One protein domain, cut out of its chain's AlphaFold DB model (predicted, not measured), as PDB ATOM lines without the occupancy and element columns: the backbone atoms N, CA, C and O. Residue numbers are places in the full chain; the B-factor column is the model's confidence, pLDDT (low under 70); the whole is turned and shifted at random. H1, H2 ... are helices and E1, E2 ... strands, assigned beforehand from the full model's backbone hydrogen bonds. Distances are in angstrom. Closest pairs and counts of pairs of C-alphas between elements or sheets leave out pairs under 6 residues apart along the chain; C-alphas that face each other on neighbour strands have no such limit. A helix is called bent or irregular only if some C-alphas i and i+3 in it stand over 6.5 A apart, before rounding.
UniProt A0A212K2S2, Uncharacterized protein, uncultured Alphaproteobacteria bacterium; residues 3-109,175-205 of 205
ATOM      1  N   LEU A   3     -10.989  26.120  82.044       72.12
ATOM      2  CA  LEU A   3      -9.837  26.792  82.643       72.12
ATOM      3  C   LEU A   3     -10.237  28.241  82.908       72.12
ATOM      4  O   LEU A   3     -10.444  29.002  81.968       72.12
ATOM      5  N   ILE A   4     -10.339  28.641  84.172       71.88
ATOM      6  CA  ILE A   4     -10.657  30.026  84.516       71.88
ATOM      7  C   ILE A   4      -9.344  30.761  84.757       71.88
ATOM      8  O   ILE A   4      -8.630  30.509  85.731       71.88
ATOM      9  N   VAL A   5      -9.023  31.689  83.865       70.75
ATOM     10  CA  VAL A   5      -7.895  32.605  84.016       70.75
ATOM     11  C   VAL A   5      -8.402  33.856  84.721       70.75
ATOM     12  O   VAL A   5      -9.206  34.607  84.176       70.75
ATOM     13  N   THR A   6      -7.952  34.077  85.952       57.88
ATOM     14  CA  THR A   6      -8.363  35.210  86.788       57.88
ATOM     15  C   THR A   6      -7.181  36.152  86.973       57.88
ATOM     16  O   THR A   6      -6.186  35.774  87.583       57.88
ATOM     17  N   GLY A   7      -7.278  37.386  86.479       57.19
ATOM     18  CA  GLY A   7      -6.202  38.369  86.636       57.19
ATOM     19  C   GLY A   7      -5.377  38.565  85.371       57.19
ATOM     20  O   GLY A   7      -4.151  38.510  85.388       57.19
ATOM     21  N   LEU A   8      -6.063  38.843  84.263       65.50
ATOM     22  CA  LEU A   8      -5.454  39.649  83.208       65.50
ATOM     23  C   LEU A   8      -5.138  41.041  83.793       65.50
ATOM     24  O   LEU A   8      -5.842  41.496  84.698       65.50
ATOM     25  N   ARG A   9      -4.136  41.764  83.269       61.66
ATOM     26  CA  ARG A   9      -3.741  43.119  83.748       61.66
ATOM     27  C   ARG A   9      -4.892  44.120  83.949       61.66
ATOM     28  O   ARG A   9      -4.728  45.105  84.659       61.66
ATOM     29  N   ASN A  10      -6.035  43.903  83.303       67.75
ATOM     30  CA  ASN A  10      -7.232  44.738  83.383       67.75
ATOM     31  C   ASN A  10      -8.253  44.285  84.450       67.75
ATOM     32  O   ASN A  10      -9.354  44.827  84.488       67.75
ATOM     33  N   GLY A  11      -7.930  43.283  85.274       68.62
ATOM     34  CA  GLY A  11      -8.813  42.735  86.306       68.62
ATOM     35  C   GLY A  11      -9.937  41.834  85.782       68.62
ATOM     36  O   GLY A  11     -10.793  41.430  86.565       68.62
ATOM     37  N   LYS A  12      -9.963  41.508  84.482       77.44
ATOM     38  CA  LYS A  12     -10.972  40.608  83.910       77.44
ATOM     39  C   LYS A  12     -10.616  39.141  84.162       77.44
ATOM     40  O   LYS A  12      -9.440  38.763  84.167       77.44
ATOM     41  N   SER A  13     -11.653  38.326  84.336       81.62
ATOM     42  CA  SER A  13     -11.577  36.869  84.260       81.62
ATOM     43  C   SER A  13     -11.925  36.404  82.850       81.62
ATOM     44  O   SER A  13     -12.794  36.987  82.205       81.62
ATOM     45  N   LEU A  14     -11.262  35.346  82.397       86.69
ATOM     46  CA  LEU A  14     -11.536  34.685  81.132       86.69
ATOM     47  C   LEU A  14     -11.822  33.208  81.393       86.69
ATOM     48  O   LEU A  14     -10.980  32.513  81.964       86.69
ATOM     49  N   GLU A  15     -12.991  32.730  80.976       89.75
ATOM     50  CA  GLU A  15     -13.298  31.302  80.990       89.75
ATOM     51  C   GLU A  15     -12.862  30.678  79.665       89.75
ATOM     52  O   GLU A  15     -13.393  30.986  78.601       89.75
ATOM     53  N   ILE A  16     -11.860  29.811  79.717       90.94
ATOM     54  CA  ILE A  16     -11.291  29.146  78.550       90.94
ATOM     55  C   ILE A  16     -11.878  27.740  78.459       90.94
ATOM     56  O   ILE A  16     -11.720  26.926  79.371       90.94
ATOM     57  N   SER A  17     -12.516  27.439  77.331       91.94
ATOM     58  CA  SER A  17     -13.087  26.119  77.043       91.94
ATOM     59  C   SER A  17     -12.131  25.228  76.248       91.94
ATOM     60  O   SER A  17     -12.138  24.006  76.412       91.94
ATOM     61  N   ALA A  18     -11.260  25.819  75.424       93.06
ATOM     62  CA  ALA A  18     -10.260  25.093  74.648       93.06
ATOM     63  C   ALA A  18      -8.994  25.921  74.395       93.06
ATOM     64  O   ALA A  18      -9.027  27.149  74.336       93.06
ATOM     65  N   VAL A  19      -7.873  25.234  74.179       93.81
ATOM     66  CA  VAL A  19      -6.573  25.840  73.870       93.81
ATOM     67  C   VAL A  19      -6.114  25.372  72.498       93.81
ATOM     68  O   VAL A  19      -6.177  24.182  72.191       93.81
ATOM     69  N   PHE A  20      -5.638  26.291  71.661       94.62
ATOM     70  CA  PHE A  20      -5.028  25.933  70.388       94.62
ATOM     71  C   PHE A  20      -3.632  25.349  70.618       94.62
ATOM     72  O   PHE A  20      -2.717  26.050  71.054       94.62
ATOM     73  N   LEU A  21      -3.468  24.071  70.298       95.25
ATOM     74  CA  LEU A  21      -2.209  23.343  70.421       95.25
ATOM     75  C   LEU A  21      -1.798  22.782  69.059       95.25
ATOM     76  O   LEU A  21      -2.630  22.545  68.181       95.25
ATOM     77  N   CYS A  22      -0.497  22.586  68.871       94.88
ATOM     78  CA  CYS A  22       0.089  22.106  67.623       94.88
ATOM     79  C   CYS A  22       0.606  20.670  67.794       94.88
ATOM     80  O   CYS A  22       1.035  20.321  68.896       94.88
ATOM     81  N   PRO A  23       0.598  19.840  66.738       94.06
ATOM     82  CA  PRO A  23       1.180  18.504  66.777       94.06
ATOM     83  C   PRO A  23       2.611  18.506  67.331       94.06
ATOM     84  O   PRO A  23       3.465  19.285  66.898       94.06
ATOM     85  N   ARG A  24       2.860  17.655  68.330       93.88
ATOM     86  CA  ARG A  24       4.105  17.657  69.107       93.88
ATOM     87  C   ARG A  24       5.335  17.388  68.260       93.88
ATOM     88  O   ARG A  24       6.329  18.090  68.419       93.88
ATOM     89  N   ASP A  25       5.270  16.403  67.377       92.25
ATOM     90  CA  ASP A  25       6.436  15.966  66.611       92.25
ATOM     91  C   ASP A  25       6.888  17.061  65.635       92.25
ATOM     92  O   ASP A  25       8.078  17.365  65.542       92.25
ATOM     93  N   GLU A  26       5.941  17.744  64.988       91.88
ATOM     94  CA  GLU A  26       6.220  18.874  64.107       91.88
ATOM     95  C   GLU A  26       6.800  20.081  64.860       91.88
ATOM     96  O   GLU A  26       7.726  20.725  64.358       91.88
ATOM     97  N   VAL A  27       6.298  20.381  66.065       91.56
ATOM     98  CA  VAL A  27       6.837  21.462  66.911       91.56
ATOM     99  C   VAL A  27       8.263  21.143  67.363       91.56
ATOM    100  O   VAL A  27       9.147  21.991  67.229       91.56
ATOM    101  N   LEU A  28       8.508  19.929  67.862       91.38
ATOM    102  CA  LEU A  28       9.829  19.517  68.341       91.38
ATOM    103  C   LEU A  28      10.866  19.507  67.215       91.38
ATOM    104  O   LEU A  28      11.985  19.983  67.410       91.38
ATOM    105  N   GLU A  29      10.497  19.036  66.023       92.19
ATOM    106  CA  GLU A  29      11.400  19.055  64.871       92.19
ATOM    107  C   GLU A  29      11.709  20.486  64.414       92.19
ATOM    108  O   GLU A  29      12.862  20.813  64.122       92.19
ATOM    109  N   ALA A  30      10.714  21.379  64.414       88.44
ATOM    110  CA  ALA A  30      10.942  22.791  64.124       88.44
ATOM    111  C   ALA A  30      11.916  23.430  65.133       88.44
ATOM    112  O   ALA A  30      12.849  24.120  64.723       88.44
ATOM    113  N   MET A  31      11.754  23.163  66.434       87.12
ATOM    114  CA  MET A  31      12.665  23.650  67.482       87.12
ATOM    115  C   MET A  31      14.083  23.080  67.326       87.12
ATOM    116  O   MET A  31      15.069  23.810  67.460       87.12
ATOM    117  N   ARG A  32      14.208  21.794  66.975       90.88
ATOM    118  CA  ARG A  32      15.501  21.153  66.695       90.88
ATOM    119  C   ARG A  32      16.218  21.835  65.528       90.88
ATOM    120  O   ARG A  32      17.405  22.150  65.637       90.88
ATOM    121  N   LEU A  33      15.505  22.101  64.430       89.00
ATOM    122  CA  LEU A  33      16.044  22.815  63.270       89.00
ATOM    123  C   LEU A  33      16.432  24.258  63.625       89.00
ATOM    124  O   LEU A  33      17.509  24.702  63.238       89.00
ATOM    125  N   GLN A  34      15.626  24.972  64.419       84.62
ATOM    126  CA  GLN A  34      15.980  26.315  64.903       84.62
ATOM    127  C   GLN A  34      17.291  26.308  65.694       84.62
ATOM    128  O   GLN A  34      18.172  27.129  65.432       84.62
ATOM    129  N   SER A  35      17.461  25.353  66.613       84.19
ATOM    130  CA  SER A  35      18.704  25.204  67.376       84.19
ATOM    131  C   SER A  35      19.903  24.901  66.469       84.19
ATOM    132  O   SER A  35      20.984  25.458  66.670       84.19
ATOM    133  N   ALA A  36      19.731  24.038  65.462       86.06
ATOM    134  CA  ALA A  36      20.787  23.711  64.504       86.06
ATOM    135  C   ALA A  36      21.181  24.929  63.649       86.06
ATOM    136  O   ALA A  36      22.370  25.219  63.493       86.06
ATOM    137  N   ALA A  37      20.193  25.685  63.160       84.50
ATOM    138  CA  ALA A  37      20.411  26.927  62.425       84.50
ATOM    139  C   ALA A  37      21.167  27.958  63.277       84.50
ATOM    140  O   ALA A  37      22.146  28.545  62.816       84.50
ATOM    141  N   ALA A  38      20.764  28.140  64.540       79.06
ATOM    142  CA  ALA A  38      21.418  29.063  65.464       79.06
ATOM    143  C   ALA A  38      22.899  28.712  65.678       79.06
ATOM    144  O   ALA A  38      23.751  29.599  65.618       79.06
ATOM    145  N   GLY A  39      23.224  27.424  65.846       81.81
ATOM    146  CA  GLY A  39      24.612  26.964  65.958       81.81
ATOM    147  C   GLY A  39      25.458  27.310  64.726       81.81
ATOM    148  O   GLY A  39      26.598  27.753  64.857       81.81
ATOM    149  N   LYS A  40      24.885  27.183  63.525       82.62
ATOM    150  CA  LYS A  40      25.558  27.472  62.246       82.62
ATOM    151  C   LYS A  40      25.730  28.969  61.969       82.62
ATOM    152  O   LYS A  40      26.725  29.373  61.371       82.62
ATOM    153  N   MET A  41      24.807  29.799  62.454       79.31
ATOM    154  CA  MET A  41      24.834  31.258  62.287       79.31
ATOM    155  C   MET A  41      25.673  31.995  63.346       79.31
ATOM    156  O   MET A  41      25.622  33.220  63.424       79.31
ATOM    157  N   GLY A  42      26.471  31.278  64.144       71.62
ATOM    158  CA  GLY A  42      27.368  31.887  65.130       71.62
ATOM    159  C   GLY A  42      26.781  32.017  66.535       71.62
ATOM    160  O   GLY A  42      27.324  32.759  67.345       71.62
ATOM    161  N   GLY A  43      25.708  31.282  66.842       59.75
ATOM    162  CA  GLY A  43      25.374  30.924  68.217       59.75
ATOM    163  C   GLY A  43      25.029  32.091  69.138       59.75
ATOM    164  O   GLY A  43      25.388  32.042  70.312       59.75
ATOM    165  N   ILE A  44      24.296  33.105  68.663       46.53
ATOM    166  CA  ILE A  44      23.646  34.068  69.566       46.53
ATOM    167  C   ILE A  44      22.490  33.346  70.282       46.53
ATOM    168  O   ILE A  44      21.314  33.489  69.954       46.53
ATOM    169  N   SER A  45      22.855  32.503  71.246       43.66
ATOM    170  CA  SER A  45      21.979  31.932  72.257       43.66
ATOM    171  C   SER A  45      21.784  32.992  73.336       43.66
ATOM    172  O   SER A  45      22.458  32.996  74.365       43.66
ATOM    173  N   SER A  46      20.906  33.964  73.097       43.88
ATOM    174  CA  SER A  46      20.398  34.758  74.212       43.88
ATOM    175  C   SER A  46      19.365  33.888  74.925       43.88
ATOM    176  O   SER A  46      18.256  33.716  74.418       43.88
ATOM    177  N   GLY A  47      19.719  33.342  76.090       36.47
ATOM    178  CA  GLY A  47      18.853  32.514  76.944       36.47
ATOM    179  C   GLY A  47      17.562  33.180  77.444       36.47
ATOM    180  O   GLY A  47      16.910  32.635  78.321       36.47
ATOM    181  N   LEU A  48      17.174  34.334  76.901       37.91
ATOM    182  CA  LEU A  48      15.929  35.047  77.149       37.91
ATOM    183  C   LEU A  48      15.535  35.795  75.855       37.91
ATOM    184  O   LEU A  48      16.218  36.723  75.433       37.91
ATOM    185  N   GLY A  49      14.427  35.409  75.218       37.50
ATOM    186  CA  GLY A  49      13.530  36.381  74.574       37.50
ATOM    187  C   GLY A  49      13.710  36.802  73.105       37.50
ATOM    188  O   GLY A  49      12.773  37.400  72.586       37.50
ATOM    189  N   LEU A  50      14.792  36.493  72.375       39.09
ATOM    190  CA  LEU A  50      14.874  36.880  70.940       39.09
ATOM    191  C   LEU A  50      14.091  35.960  69.977       39.09
ATOM    192  O   LEU A  50      13.842  36.334  68.834       39.09
ATOM    193  N   TRP A  51      13.645  34.790  70.440       45.78
ATOM    194  CA  TRP A  51      12.871  33.814  69.654       45.78
ATOM    195  C   TRP A  51      11.390  33.743  70.079       45.78
ATOM    196  O   TRP A  51      10.733  32.721  69.913       45.78
ATOM    197  N   GLY A  52      10.848  34.838  70.628       36.88
ATOM    198  CA  GLY A  52       9.497  34.904  71.209       36.88
ATOM    199  C   GLY A  52       8.327  34.723  70.231       36.88
ATOM    200  O   GLY A  52       7.187  34.541  70.658       36.88
ATOM    201  N   SER A  53       8.573  34.706  68.915       44.09
ATOM    202  CA  SER A  53       7.596  34.204  67.947       44.09
ATOM    203  C   SER A  53       8.275  33.675  66.670       44.09
ATOM    204  O   SER A  53       9.094  34.375  66.070       44.09
ATOM    205  N   PRO A  54       7.915  32.471  66.185       46.91
ATOM    206  CA  PRO A  54       8.465  31.887  64.956       46.91
ATOM    207  C   PRO A  54       8.375  32.761  63.690       46.91
ATOM    208  O   PRO A  54       9.061  32.483  62.711       46.91
ATOM    209  N   GLY A  55       7.535  33.803  63.682       41.91
ATOM    210  CA  GLY A  55       7.367  34.705  62.538       41.91
ATOM    211  C   GLY A  55       8.476  35.753  62.385       41.91
ATOM    212  O   GLY A  55       8.795  36.129  61.260       41.91
ATOM    213  N   TRP A  56       9.106  36.197  63.478       47.09
ATOM    214  CA  TRP A  56      10.076  37.298  63.421       47.09
ATOM    215  C   TRP A  56      11.490  36.878  63.032       47.09
ATOM    216  O   TRP A  56      12.212  37.697  62.482       47.09
ATOM    217  N   VAL A  57      11.906  35.625  63.228       50.25
ATOM    218  CA  VAL A  57      13.263  35.227  62.809       50.25
ATOM    219  C   VAL A  57      13.367  35.062  61.293       50.25
ATOM    220  O   VAL A  57      14.369  35.454  60.709       50.25
ATOM    221  N   VAL A  58      12.299  34.639  60.614       46.69
ATOM    222  CA  VAL A  58      12.271  34.690  59.142       46.69
ATOM    223  C   VAL A  58      11.898  36.081  58.620       46.69
ATOM    224  O   VAL A  58      12.465  36.517  57.624       46.69
ATOM    225  N   GLY A  59      11.014  36.822  59.298       46.06
ATOM    226  CA  GLY A  59      10.639  38.183  58.887       46.06
ATOM    227  C   GLY A  59      11.723  39.248  59.118       46.06
ATOM    228  O   GLY A  59      11.868  40.157  58.311       46.06
ATOM    229  N   GLY A  60      12.508  39.126  60.189       45.38
ATOM    230  CA  GLY A  60      13.540  40.086  60.598       45.38
ATOM    231  C   GLY A  60      14.926  39.804  60.017       45.38
ATOM    232  O   GLY A  60      15.697  40.738  59.815       45.38
ATOM    233  N   MET A  61      15.244  38.547  59.675       43.59
ATOM    234  CA  MET A  61      16.481  38.232  58.946       43.59
ATOM    235  C   MET A  61      16.427  38.660  57.476       43.59
ATOM    236  O   MET A  61      17.475  38.832  56.873       43.59
ATOM    237  N   LEU A  62      15.244  38.933  56.914       44.22
ATOM    238  CA  LEU A  62      15.095  39.553  55.591       44.22
ATOM    239  C   LEU A  62      15.321  41.080  55.605       44.22
ATOM    240  O   LEU A  62      14.886  41.783  54.696       44.22
ATOM    241  N   ALA A  63      16.045  41.622  56.590       47.66
ATOM    242  CA  ALA A  63      16.728  42.903  56.436       47.66
ATOM    243  C   ALA A  63      17.958  42.689  55.533       47.66
ATOM    244  O   ALA A  63      19.077  42.467  55.994       47.66
ATOM    245  N   VAL A  64      17.713  42.721  54.221       49.09
ATOM    246  CA  VAL A  64      18.634  42.368  53.120       49.09
ATOM    247  C   VAL A  64      20.033  43.017  53.216       49.09
ATOM    248  O   VAL A  64      20.989  42.466  52.687       49.09
ATOM    249  N   GLY A  65      20.209  44.118  53.954       46.44
ATOM    250  CA  GLY A  65      21.483  44.848  54.036       46.44
ATOM    251  C   GLY A  65      22.584  44.247  54.931       46.44
ATOM    252  O   GLY A  65      23.757  44.487  54.668       46.44
ATOM    253  N   ALA A  66      22.259  43.469  55.973       50.06
ATOM    254  CA  ALA A  66      23.273  42.878  56.875       50.06
ATOM    255  C   ALA A  66      23.703  41.456  56.460       50.06
ATOM    256  O   ALA A  66      24.745  40.954  56.892       50.06
ATOM    257  N   LEU A  67      22.900  40.813  55.606       52.12
ATOM    258  CA  LEU A  67      23.099  39.441  55.151       52.12
ATOM    259  C   LEU A  67      24.310  39.296  54.226       52.12
ATOM    260  O   LEU A  67      25.024  38.307  54.337       52.12
ATOM    261  N   GLU A  68      24.592  40.263  53.353       53.88
ATOM    262  CA  GLU A  68      25.630  40.112  52.321       53.88
ATOM    263  C   GLU A  68      27.051  39.979  52.899       53.88
ATOM    264  O   GLU A  68      27.847  39.177  52.410       53.88
ATOM    265  N   ALA A  69      27.362  40.680  53.996       55.59
ATOM    266  CA  ALA A  69      28.676  40.608  54.643       55.59
ATOM    267  C   ALA A  69      28.903  39.278  55.398       55.59
ATOM    268  O   ALA A  69      30.017  38.743  55.407       55.59
ATOM    269  N   LEU A  70      27.848  38.714  56.001       55.97
ATOM    270  CA  LEU A  70      27.896  37.464  56.778       55.97
ATOM    271  C   LEU A  70      27.675  36.209  55.915       55.97
ATOM    272  O   LEU A  70      28.232  35.150  56.214       55.97
ATOM    273  N   ALA A  71      26.946  36.338  54.803       54.59
ATOM    274  CA  ALA A  71      26.686  35.280  53.825       54.59
ATOM    275  C   ALA A  71      27.933  34.836  53.046       54.59
ATOM    276  O   ALA A  71      27.878  33.842  52.321       54.59
ATOM    277  N   SER A  72      29.071  35.516  53.212       58.81
ATOM    278  CA  SER A  72      30.365  35.067  52.684       58.81
ATOM    279  C   SER A  72      30.849  33.751  53.318       58.81
ATOM    280  O   SER A  72      31.681  33.058  52.733       58.81
ATOM    281  N   LYS A  73      30.302  33.353  54.480       70.50
ATOM    282  CA  LYS A  73      30.636  32.099  55.171       70.50
ATOM    283  C   LYS A  73      29.646  30.988  54.801       70.50
ATOM    284  O   LYS A  73      28.443  31.127  55.004       70.50
ATOM    285  N   SER A  74      30.146  29.851  54.314       80.00
ATOM    286  CA  SER A  74      29.326  28.687  53.923       80.00
ATOM    287  C   SER A  74      28.418  28.175  55.049       80.00
ATOM    288  O   SER A  74      27.248  27.898  54.806       80.00
ATOM    289  N   ALA A  75      28.919  28.138  56.289       81.94
ATOM    290  CA  ALA A  75      28.136  27.751  57.465       81.94
ATOM    291  C   ALA A  75      26.932  28.676  57.712       81.94
ATOM    292  O   ALA A  75      25.878  28.220  58.144       81.94
ATOM    293  N   TYR A  76      27.056  29.965  57.391       81.19
ATOM    294  CA  TYR A  76      25.952  30.909  57.524       81.19
ATOM    295  C   TYR A  76      24.844  30.618  56.502       81.19
ATOM    296  O   TYR A  76      23.675  30.583  56.873       81.19
ATOM    297  N   LYS A  77      25.204  30.335  55.239       81.38
ATOM    298  CA  LYS A  77      24.238  29.932  54.197       81.38
ATOM    299  C   LYS A  77      23.486  28.658  54.584       81.38
ATOM    300  O   LYS A  77      22.261  28.642  54.531       81.38
ATOM    301  N   GLU A  78      24.209  27.640  55.050       86.75
ATOM    302  CA  GLU A  78      23.615  26.403  55.574       86.75
ATOM    303  C   GLU A  78      22.653  26.701  56.741       86.75
ATOM    304  O   GLU A  78      21.539  26.185  56.792       86.75
ATOM    305  N   GLY A  79      23.038  27.600  57.652       83.88
ATOM    306  CA  GLY A  79      22.178  28.047  58.751       83.88
ATOM    307  C   GLY A  79      20.874  28.707  58.285       83.88
ATOM    308  O   GLY A  79      19.818  28.421  58.848       83.88
ATOM    309  N   VAL A  80      20.922  29.536  57.238       82.25
ATOM    310  CA  VAL A  80      19.729  30.172  56.648       82.25
ATOM    311  C   VAL A  80      18.785  29.131  56.044       82.25
ATOM    312  O   VAL A  80      17.580  29.188  56.288       82.25
ATOM    313  N   GLU A  81      19.308  28.156  55.300       85.06
ATOM    314  CA  GLU A  81      18.500  27.071  54.725       85.06
ATOM    315  C   GLU A  81      17.804  26.246  55.817       85.06
ATOM    316  O   GLU A  81      16.602  25.979  55.732       85.06
ATOM    317  N   ILE A  82      18.522  25.901  56.892       86.75
ATOM    318  CA  ILE A  82      17.946  25.192  58.045       86.75
ATOM    319  C   ILE A  82      16.861  26.048  58.723       86.75
ATOM    320  O   ILE A  82      15.803  25.529  59.085       86.75
ATOM    321  N   ALA A  83      17.069  27.363  58.864       80.69
ATOM    322  CA  ALA A  83      16.073  28.268  59.444       80.69
ATOM    323  C   ALA A  83      14.786  28.343  58.599       80.69
ATOM    324  O   ALA A  83      13.683  28.342  59.151       80.69
ATOM    325  N   GLN A  84      14.906  28.348  57.267       82.62
ATOM    326  CA  GLN A  84      13.755  28.286  56.361       82.62
ATOM    327  C   GLN A  84      12.982  26.969  56.517       82.62
ATOM    328  O   GLN A  84      11.751  26.988  56.607       82.62
ATOM    329  N   GLN A  85      13.685  25.835  56.617       87.38
ATOM    330  CA  GLN A  85      13.058  24.535  56.881       87.38
ATOM    331  C   GLN A  85      12.325  24.527  58.226       87.38
ATOM    332  O   GLN A  85      11.186  24.066  58.305       87.38
ATOM    333  N   ALA A  86      12.932  25.096  59.270       85.19
ATOM    334  CA  ALA A  86      12.308  25.212  60.582       85.19
ATOM    335  C   ALA A  86      11.014  26.041  60.539       85.19
ATOM    336  O   ALA A  86      10.001  25.668  61.132       85.19
ATOM    337  N   ALA A  87      11.024  27.147  59.795       81.31
ATOM    338  CA  ALA A  87       9.857  28.002  59.622       81.31
ATOM    339  C   ALA A  87       8.739  27.316  58.832       81.31
ATOM    340  O   ALA A  87       7.566  27.453  59.184       81.31
ATOM    341  N   HIS A  88       9.094  26.549  57.800       85.94
ATOM    342  CA  HIS A  88       8.142  25.718  57.074       85.94
ATOM    343  C   HIS A  88       7.511  24.669  57.999       85.94
ATOM    344  O   HIS A  88       6.289  24.585  58.073       85.94
ATOM    345  N   ARG A  89       8.321  23.951  58.792       87.75
ATOM    346  CA  ARG A  89       7.825  22.963  59.766       87.75
ATOM    347  C   ARG A  89       6.897  23.576  60.808       87.75
ATOM    348  O   ARG A  89       5.829  23.029  61.059       87.75
ATOM    349  N   MET A  90       7.247  24.738  61.359       87.12
ATOM    350  CA  MET A  90       6.386  25.438  62.314       87.12
ATOM    351  C   MET A  90       5.077  25.920  61.672       87.12
ATOM    352  O   MET A  90       4.030  25.909  62.318       87.12
ATOM    353  N   ARG A  91       5.108  26.334  60.398       85.81
ATOM    354  CA  ARG A  91       3.891  26.673  59.650       85.81
ATOM    355  C   ARG A  91       2.985  25.454  59.510       85.81
ATOM    356  O   ARG A  91       1.824  25.547  59.883       85.81
ATOM    357  N   THR A  92       3.529  24.316  59.082       87.75
ATOM    358  CA  THR A  92       2.785  23.053  58.996       87.75
ATOM    359  C   THR A  92       2.219  22.633  60.353       87.75
ATOM    360  O   THR A  92       1.060  22.238  60.435       87.75
ATOM    361  N   ALA A  93       2.987  22.778  61.438       90.31
ATOM    362  CA  ALA A  93       2.507  22.495  62.791       90.31
ATOM    363  C   ALA A  93       1.281  23.352  63.156       90.31
ATOM    364  O   ALA A  93       0.325  22.846  63.734       90.31
ATOM    365  N   ARG A  94       1.281  24.638  62.779       90.00
ATOM    366  CA  ARG A  94       0.143  25.545  62.995       90.00
ATOM    367  C   ARG A  94      -1.043  25.236  62.089       90.00
ATOM    368  O   ARG A  94      -2.168  25.271  62.564       90.00
ATOM    369  N   GLU A  95      -0.812  24.919  60.819       89.19
ATOM    370  CA  GLU A  95      -1.870  24.511  59.878       89.19
ATOM    371  C   GLU A  95      -2.581  23.233  60.347       89.19
ATOM    372  O   GLU A  95      -3.792  23.105  60.195       89.19
ATOM    373  N   ASN A  96      -1.836  22.325  60.982       89.94
ATOM    374  CA  ASN A  96      -2.355  21.092  61.572       89.94
ATOM    375  C   ASN A  96      -2.767  21.239  63.047       89.94
ATOM    376  O   ASN A  96      -3.135  20.244  63.683       89.94
ATOM    377  N   GLY A  97      -2.676  22.447  63.607       92.19
ATOM    378  CA  GLY A  97      -3.052  22.739  64.983       92.19
ATOM    379  C   GLY A  97      -4.559  22.642  65.198       92.19
ATOM    380  O   GLY A  97      -5.360  22.770  64.271       92.19
ATOM    381  N   LYS A  98      -4.957  22.382  66.441       93.62
ATOM    382  CA  LYS A  98      -6.356  22.167  66.820       93.62
ATOM    383  C   LYS A  98      -6.658  22.851  68.144       93.62
ATOM    384  O   LYS A  98      -5.801  22.915  69.022       93.62
ATOM    385  N   PHE A  99      -7.901  23.295  68.307       93.88
ATOM    386  CA  PHE A  99      -8.431  23.619  69.627       93.88
ATOM    387  C   PHE A  99      -8.699  22.320  70.385       93.88
ATOM    388  O   PHE A  99      -9.547  21.525  69.982       93.88
ATOM    389  N   ILE A 100      -7.946  22.100  71.457       93.19
ATOM    390  CA  ILE A 100      -8.110  20.962  72.354       93.19
ATOM    391  C   ILE A 100      -8.939  21.430  73.556       93.19
ATOM    392  O   ILE A 100      -8.541  22.411  74.193       93.19
ATOM    393  N   PRO A 101     -10.074  20.775  73.873       92.81
ATOM    394  CA  PRO A 101     -10.851  21.095  75.065       92.81
ATOM    395  C   PRO A 101      -9.981  21.023  76.316       92.81
ATOM    396  O   PRO A 101      -9.169  20.107  76.434       92.81
ATOM    397  N   VAL A 102     -10.175  21.939  77.266       92.06
ATOM    398  CA  VAL A 102      -9.404  21.963  78.525       92.06
ATOM    399  C   VAL A 102      -9.481  20.626  79.263       92.06
ATOM    400  O   VAL A 102      -8.473  20.171  79.794       92.06
ATOM    401  N   ALA A 103     -10.638  19.955  79.213       90.69
ATOM    402  CA  ALA A 103     -10.841  18.612  79.764       90.69
ATOM    403  C   ALA A 103      -9.803  17.576  79.294       90.69
ATOM    404  O   ALA A 103      -9.511  16.615  80.001       90.69
ATOM    405  N   ASN A 104      -9.234  17.794  78.107       91.81
ATOM    406  CA  ASN A 104      -8.358  16.855  77.423       91.81
ATOM    407  C   ASN A 104      -6.901  17.329  77.402       91.81
ATOM    408  O   ASN A 104      -6.088  16.840  76.609       91.81
ATOM    409  N   ILE A 105      -6.567  18.293  78.263       92.94
ATOM    410  CA  ILE A 105      -5.215  18.805  78.453       92.94
ATOM    411  C   ILE A 105      -4.708  18.345  79.818       92.94
ATOM    412  O   ILE A 105      -5.315  18.587  80.855       92.94
ATOM    413  N   SER A 106      -3.559  17.681  79.802       92.38
ATOM    414  CA  SER A 106      -2.793  17.316  80.997       92.38
ATOM    415  C   SER A 106      -1.666  18.319  81.248       92.38
ATOM    416  O   SER A 106      -1.240  18.998  80.312       92.38
ATOM    417  N   GLY A 107      -1.180  18.415  82.490       91.00
ATOM    418  CA  GLY A 107      -0.121  19.358  82.867       91.00
ATOM    419  C   GLY A 107      -0.624  20.765  83.198       91.00
ATOM    420  O   GLY A 107       0.188  21.666  83.401       91.00
ATOM    421  N   LEU A 108      -1.945  20.978  83.253       89.31
ATOM    422  CA  LEU A 108      -2.543  22.285  83.544       89.31
ATOM    423  C   LEU A 108      -2.177  22.806  84.939       89.31
ATOM    424  O   LEU A 108      -2.254  24.000  85.180       89.31
ATOM    425  N   GLU A 109      -1.754  21.952  85.864       84.62
ATOM    426  CA  GLU A 109      -1.211  22.339  87.165       84.62
ATOM    427  C   GLU A 109       0.112  23.119  87.075       84.62
ATOM    428  O   GLU A 109       0.454  23.841  88.013       84.62
ATOM    429  N   ILE A 175       1.015  20.141  71.721       95.19
ATOM    430  CA  ILE A 175       1.705  20.999  72.688       95.19
ATOM    431  C   ILE A 175       1.634  22.464  72.271       95.19
ATOM    432  O   ILE A 175       1.312  22.809  71.128       95.19
ATOM    433  N   HIS A 176       1.960  23.339  73.216       92.75
ATOM    434  CA  HIS A 176       2.166  24.749  72.932       92.75
ATOM    435  C   HIS A 176       3.465  24.966  72.140       92.75
ATOM    436  O   HIS A 176       4.439  24.232  72.290       92.75
ATOM    437  N   THR A 177       3.494  25.988  71.283       86.62
ATOM    438  CA  THR A 177       4.659  26.275  70.418       86.62
ATOM    439  C   THR A 177       5.828  26.973  71.129       86.62
ATOM    440  O   THR A 177       6.836  27.261  70.490       86.62
ATOM    441  N   GLY A 178       5.703  27.268  72.425       84.12
ATOM    442  CA  GLY A 178       6.697  27.993  73.223       84.12
ATOM    443  C   GLY A 178       6.662  29.517  73.056       84.12
ATOM    444  O   GLY A 178       7.570  30.206  73.510       84.12
ATOM    445  N   THR A 179       5.641  30.065  72.390       82.69
ATOM    446  CA  THR A 179       5.444  31.518  72.274       82.69
ATOM    447  C   THR A 179       4.921  32.143  73.565       82.69
ATOM    448  O   THR A 179       4.334  31.482  74.411       82.69
ATOM    449  N   GLU A 180       5.039  33.461  73.695       81.62
ATOM    450  CA  GLU A 180       4.453  34.168  74.844       81.62
ATOM    451  C   GLU A 180       2.919  34.279  74.783       81.62
ATOM    452  O   GLU A 180       2.281  34.613  75.777       81.62
ATOM    453  N   PHE A 181       2.324  34.017  73.615       87.00
ATOM    454  CA  PHE A 181       0.882  34.069  73.399       87.00
ATOM    455  C   PHE A 181       0.261  32.676  73.416       87.00
ATOM    456  O   PHE A 181       0.785  31.728  72.824       87.00
ATOM    457  N   LEU A 182      -0.900  32.589  74.047       88.81
ATOM    458  CA  LEU A 182      -1.802  31.456  74.057       88.81
ATOM    459  C   LEU A 182      -3.039  31.831  73.236       88.81
ATOM    460  O   LEU A 182      -3.720  32.804  73.552       88.81
ATOM    461  N   THR A 183      -3.329  31.077  72.181       92.38
ATOM    462  CA  THR A 183      -4.591  31.219  71.443       92.38
ATOM    463  C   THR A 183      -5.617  30.295  72.088       92.38
ATOM    464  O   THR A 183      -5.385  29.090  72.193       92.38
ATOM    465  N   VAL A 184      -6.737  30.850  72.536       92.50
ATOM    466  CA  VAL A 184      -7.751  30.153  73.335       92.50
ATOM    467  C   VAL A 184      -9.143  30.384  72.768       92.50
ATOM    468  O   VAL A 184      -9.377  31.374  72.077       92.50
ATOM    469  N   LEU A 185     -10.054  29.463  73.061       92.25
ATOM    470  CA  LEU A 185     -11.482  29.620  72.823       92.25
ATOM    471  C   LEU A 185     -12.159  29.974  74.152       92.25
ATOM    472  O   LEU A 185     -11.999  29.246  75.134       92.25
ATOM    473  N   SER A 186     -12.896  31.079  74.178       90.94
ATOM    474  CA  SER A 186     -13.635  31.577  75.343       90.94
ATOM    475  C   SER A 186     -14.986  32.094  74.868       90.94
ATOM    476  O   SER A 186     -15.031  32.867  73.920       90.94
ATOM    477  N   ASP A 187     -16.081  31.596  75.444       87.88
ATOM    478  CA  ASP A 187     -17.455  31.965  75.060       87.88
ATOM    479  C   ASP A 187     -17.755  31.878  73.546       87.88
ATOM    480  O   ASP A 187     -18.563  32.619  72.995       87.88
ATOM    481  N   GLY A 188     -17.096  30.941  72.852       87.00
ATOM    482  CA  GLY A 188     -17.222  30.754  71.401       87.00
ATOM    483  C   GLY A 188     -16.361  31.700  70.554       87.00
ATOM    484  O   GLY A 188     -16.310  31.539  69.336       87.00
ATOM    485  N   GLU A 189     -15.640  32.629  71.176       91.56
ATOM    486  CA  GLU A 189     -14.719  33.552  70.520       91.56
ATOM    487  C   GLU A 189     -13.263  33.084  70.634       91.56
ATOM    488  O   GLU A 189     -12.830  32.518  71.642       91.56
ATOM    489  N   VAL A 190     -12.480  33.335  69.579       92.69
ATOM    490  CA  VAL A 190     -11.039  33.062  69.569       92.69
ATOM    491  C   VAL A 190     -10.295  34.288  70.078       92.69
ATOM    492  O   VAL A 190     -10.347  35.356  69.469       92.69
ATOM    493  N   ILE A 191      -9.555  34.117  71.171       90.44
ATOM    494  CA  ILE A 191      -8.838  35.193  71.856       90.44
ATOM    495  C   ILE A 191      -7.360  34.823  71.957       90.44
ATOM    496  O   ILE A 191      -7.004  33.662  72.166       90.44
ATOM    497  N   GLN A 192      -6.477  35.810  71.815       89.31
ATOM    498  CA  GLN A 192      -5.066  35.654  72.154       89.31
ATOM    499  C   GLN A 192      -4.779  36.275  73.514       89.31
ATOM    500  O   GLN A 192      -5.008  37.462  73.736       89.31
ATOM    501  N   VAL A 193      -4.241  35.460  74.412       86.62
ATOM    502  CA  VAL A 193      -3.812  35.870  75.743       86.62
ATOM    503  C   VAL A 193      -2.298  35.838  75.780       86.62
ATOM    504  O   VAL A 193      -1.685  34.816  75.484       86.62
ATOM    505  N   ARG A 194      -1.674  36.949  76.160       86.88
ATOM    506  CA  ARG A 194      -0.253  36.933  76.495       86.88
ATOM    507  C   ARG A 194      -0.100  36.268  77.857       86.88
ATOM    508  O   ARG A 194      -0.597  36.782  78.855       86.88
ATOM    509  N   TRP A 195       0.565  35.125  77.908       84.25
ATOM    510  CA  TRP A 195       0.628  34.315  79.121       84.25
ATOM    511  C   TRP A 195       1.377  35.012  80.263       84.25
ATOM    512  O   TRP A 195       1.035  34.850  81.425       84.25
ATOM    513  N   THR A 196       2.336  35.882  79.939       82.44
ATOM    514  CA  THR A 196       3.035  36.714  80.932       82.44
ATOM    515  C   THR A 196       2.144  37.763  81.606       82.44
ATOM    516  O   THR A 196       2.545  38.322  82.624       82.44
ATOM    517  N   ASP A 197       0.947  38.030  81.072       82.94
ATOM    518  CA  ASP A 197      -0.051  38.905  81.694       82.94
ATOM    519  C   ASP A 197      -1.053  38.137  82.575       82.94
ATOM    520  O   ASP A 197      -1.929  38.762  83.173       82.94
ATOM    521  N   VAL A 198      -0.937  36.806  82.666       83.50
ATOM    522  CA  VAL A 198      -1.761  35.961  83.539       83.50
ATOM    523  C   VAL A 198      -1.144  35.925  84.933       83.50
ATOM    524  O   VAL A 198      -0.082  35.341  85.137       83.50
ATOM    525  N   THR A 199      -1.811  36.534  85.916       78.88
ATOM    526  CA  THR A 199      -1.333  36.519  87.310       78.88
ATOM    527  C   THR A 199      -1.816  35.302  88.089       78.88
ATOM    528  O   THR A 199      -1.176  34.882  89.053       78.88
ATOM    529  N   THR A 200      -2.975  34.750  87.729       80.50
ATOM    530  CA  THR A 200      -3.565  33.585  88.392       80.50
ATOM    531  C   THR A 200      -4.438  32.818  87.405       80.50
ATOM    532  O   THR A 200      -5.073  33.391  86.520       80.50
ATOM    533  N   TYR A 201      -4.488  31.502  87.552       85.88
ATOM    534  CA  TYR A 201      -5.432  30.668  86.827       85.88
ATOM    535  C   TYR A 201      -5.819  29.480  87.702       85.88
ATOM    536  O   TYR A 201      -5.081  29.083  88.605       85.88
ATOM    537  N   THR A 202      -7.000  28.931  87.456       83.38
ATOM    538  CA  THR A 202      -7.529  27.785  88.193       83.38
ATOM    539  C   THR A 202      -8.237  26.843  87.231       83.38
ATOM    540  O   THR A 202      -8.929  27.276  86.308       83.38
ATOM    541  N   CYS A 203      -8.071  25.540  87.440       77.44
ATOM    542  CA  CYS A 203      -8.797  24.526  86.681       77.44
ATOM    543  C   CYS A 203     -10.062  24.154  87.446       77.44
ATOM    544  O   CYS A 203      -9.969  23.714  88.592       77.44
ATOM    545  N   HIS A 204     -11.226  24.340  86.825       72.44
ATOM    546  CA  HIS A 204     -12.498  23.902  87.387       72.44
ATOM    547  C   HIS A 204     -12.950  22.626  86.660       72.44
ATOM    548  O   HIS A 204     -12.980  22.637  85.423       72.44
ATOM    549  N   PRO A 205     -13.252  21.533  87.390       59.34
ATOM    550  CA  PRO A 205     -13.759  20.291  86.801       59.34
ATOM    551  C   PRO A 205     -15.054  20.506  86.001       59.34
ATOM    552  O   PRO A 205     -15.869  21.367  86.388       59.34
TER     553      PRO A 205
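This is residues 3 to 109 and 175 to 205 of the 205 residues of an uncharacterized protein of uncultured Alphaproteobacteria bacterium (UniProt A0A212K2S2). Two lobes lie end to end: a strand lobe, where the strongly twisted sheet E4-E3-E5-E6 and the small sheet E2-E1-E7 are partly face to face with their strands crossed, and a helical arm of H1 and H4 side by side. The arm leaves the larger sheet after E3 and comes back to it at E4, with short H2 beside H4 and short H3 towards the arm's far end. The printed part has 138 residues, with four named helices and seven named strands in the order E1 E2 E3 H1 H2 H3 H4 E4 E5 E6 E7; both sheets are antiparallel and the class is mixed. It is loose, with a radius of gyration of the C-alphas of 17.9 A, and elongated, spanning 57 by 30 by 24 A.

In the larger sheet, E4 is residues 98 to 101, E3 residues 18 to 23 (15.4 A), E5 residues 181 to 186 (14.9 A) and E6 residues 189 to 194 (16.0 A). In the smaller, E2 is residues 13 to 16, E1 residues 3 to 6, from C-alpha 3 at (-9.837, 26.792, 82.643), and E7 residues 201 to 204, to C-alpha 204 at (-12.498, 23.902, 87.387). H1 is residues 24 to 40 (24.6 A), H2 residues 54 to 61, H3 residues 64 to 70, and H4 residues 74 to 95 (32.0 A), from C-alpha 74 at (29.326, 28.687, 53.923). H3 is only just irregular: C-alphas 65 and 68 are 6.52 A apart.

Within hydrogen-bond range are N 21 and O 98, 2.9 A, across the antiparallel neighbours E3 and E4; N 185 and O 18, 2.8 A, across the antiparallel neighbours E3 and E5; and N 184 and O 191, 2.8 A, across the hairpin E5 and E6. The two sheets form a sandwich, two sheets face to face, the parts that face each other 10.6 A centre to centre, with the strands of the one at 74 degrees to those of the other. N 5 and O 14, 2.9 A, lie across the hairpin E1 and E2, and N 4 and O 202, 2.9 A, across E1 and E7. H4 only grazes the larger sheet, with residues 90 to 95. H1 and H4 touch, closest at C-alphas 37 and 79, 4.2 A, at a shallow tilt of 18 degrees, opposite ways. H2 touches residues 83 to 90 of H4, closest at C-alphas 54 and 87, 6.7 A. H3 is close to H4 but not clearly touching, C-alphas 70 and 76 being 6.9 A apart. In H1 and H4 every O i to N i+4 pair is within range, in H2 3 of 4, in H3 0 of 3, beside 1 of 4 O i to N i+3 pairs.

The C-alphas farthest apart, of Ser 72 and Pro 205, are 57.7 A apart. Residues 110 to 174 are not printed; C-alphas 109 and 175 are 14.8 A apart across this cut. H1 to H2 is a long link. Mean pLDDT of the printed part is 76.8; residues 6 to 11, 43 to 72 and 205 are under 70.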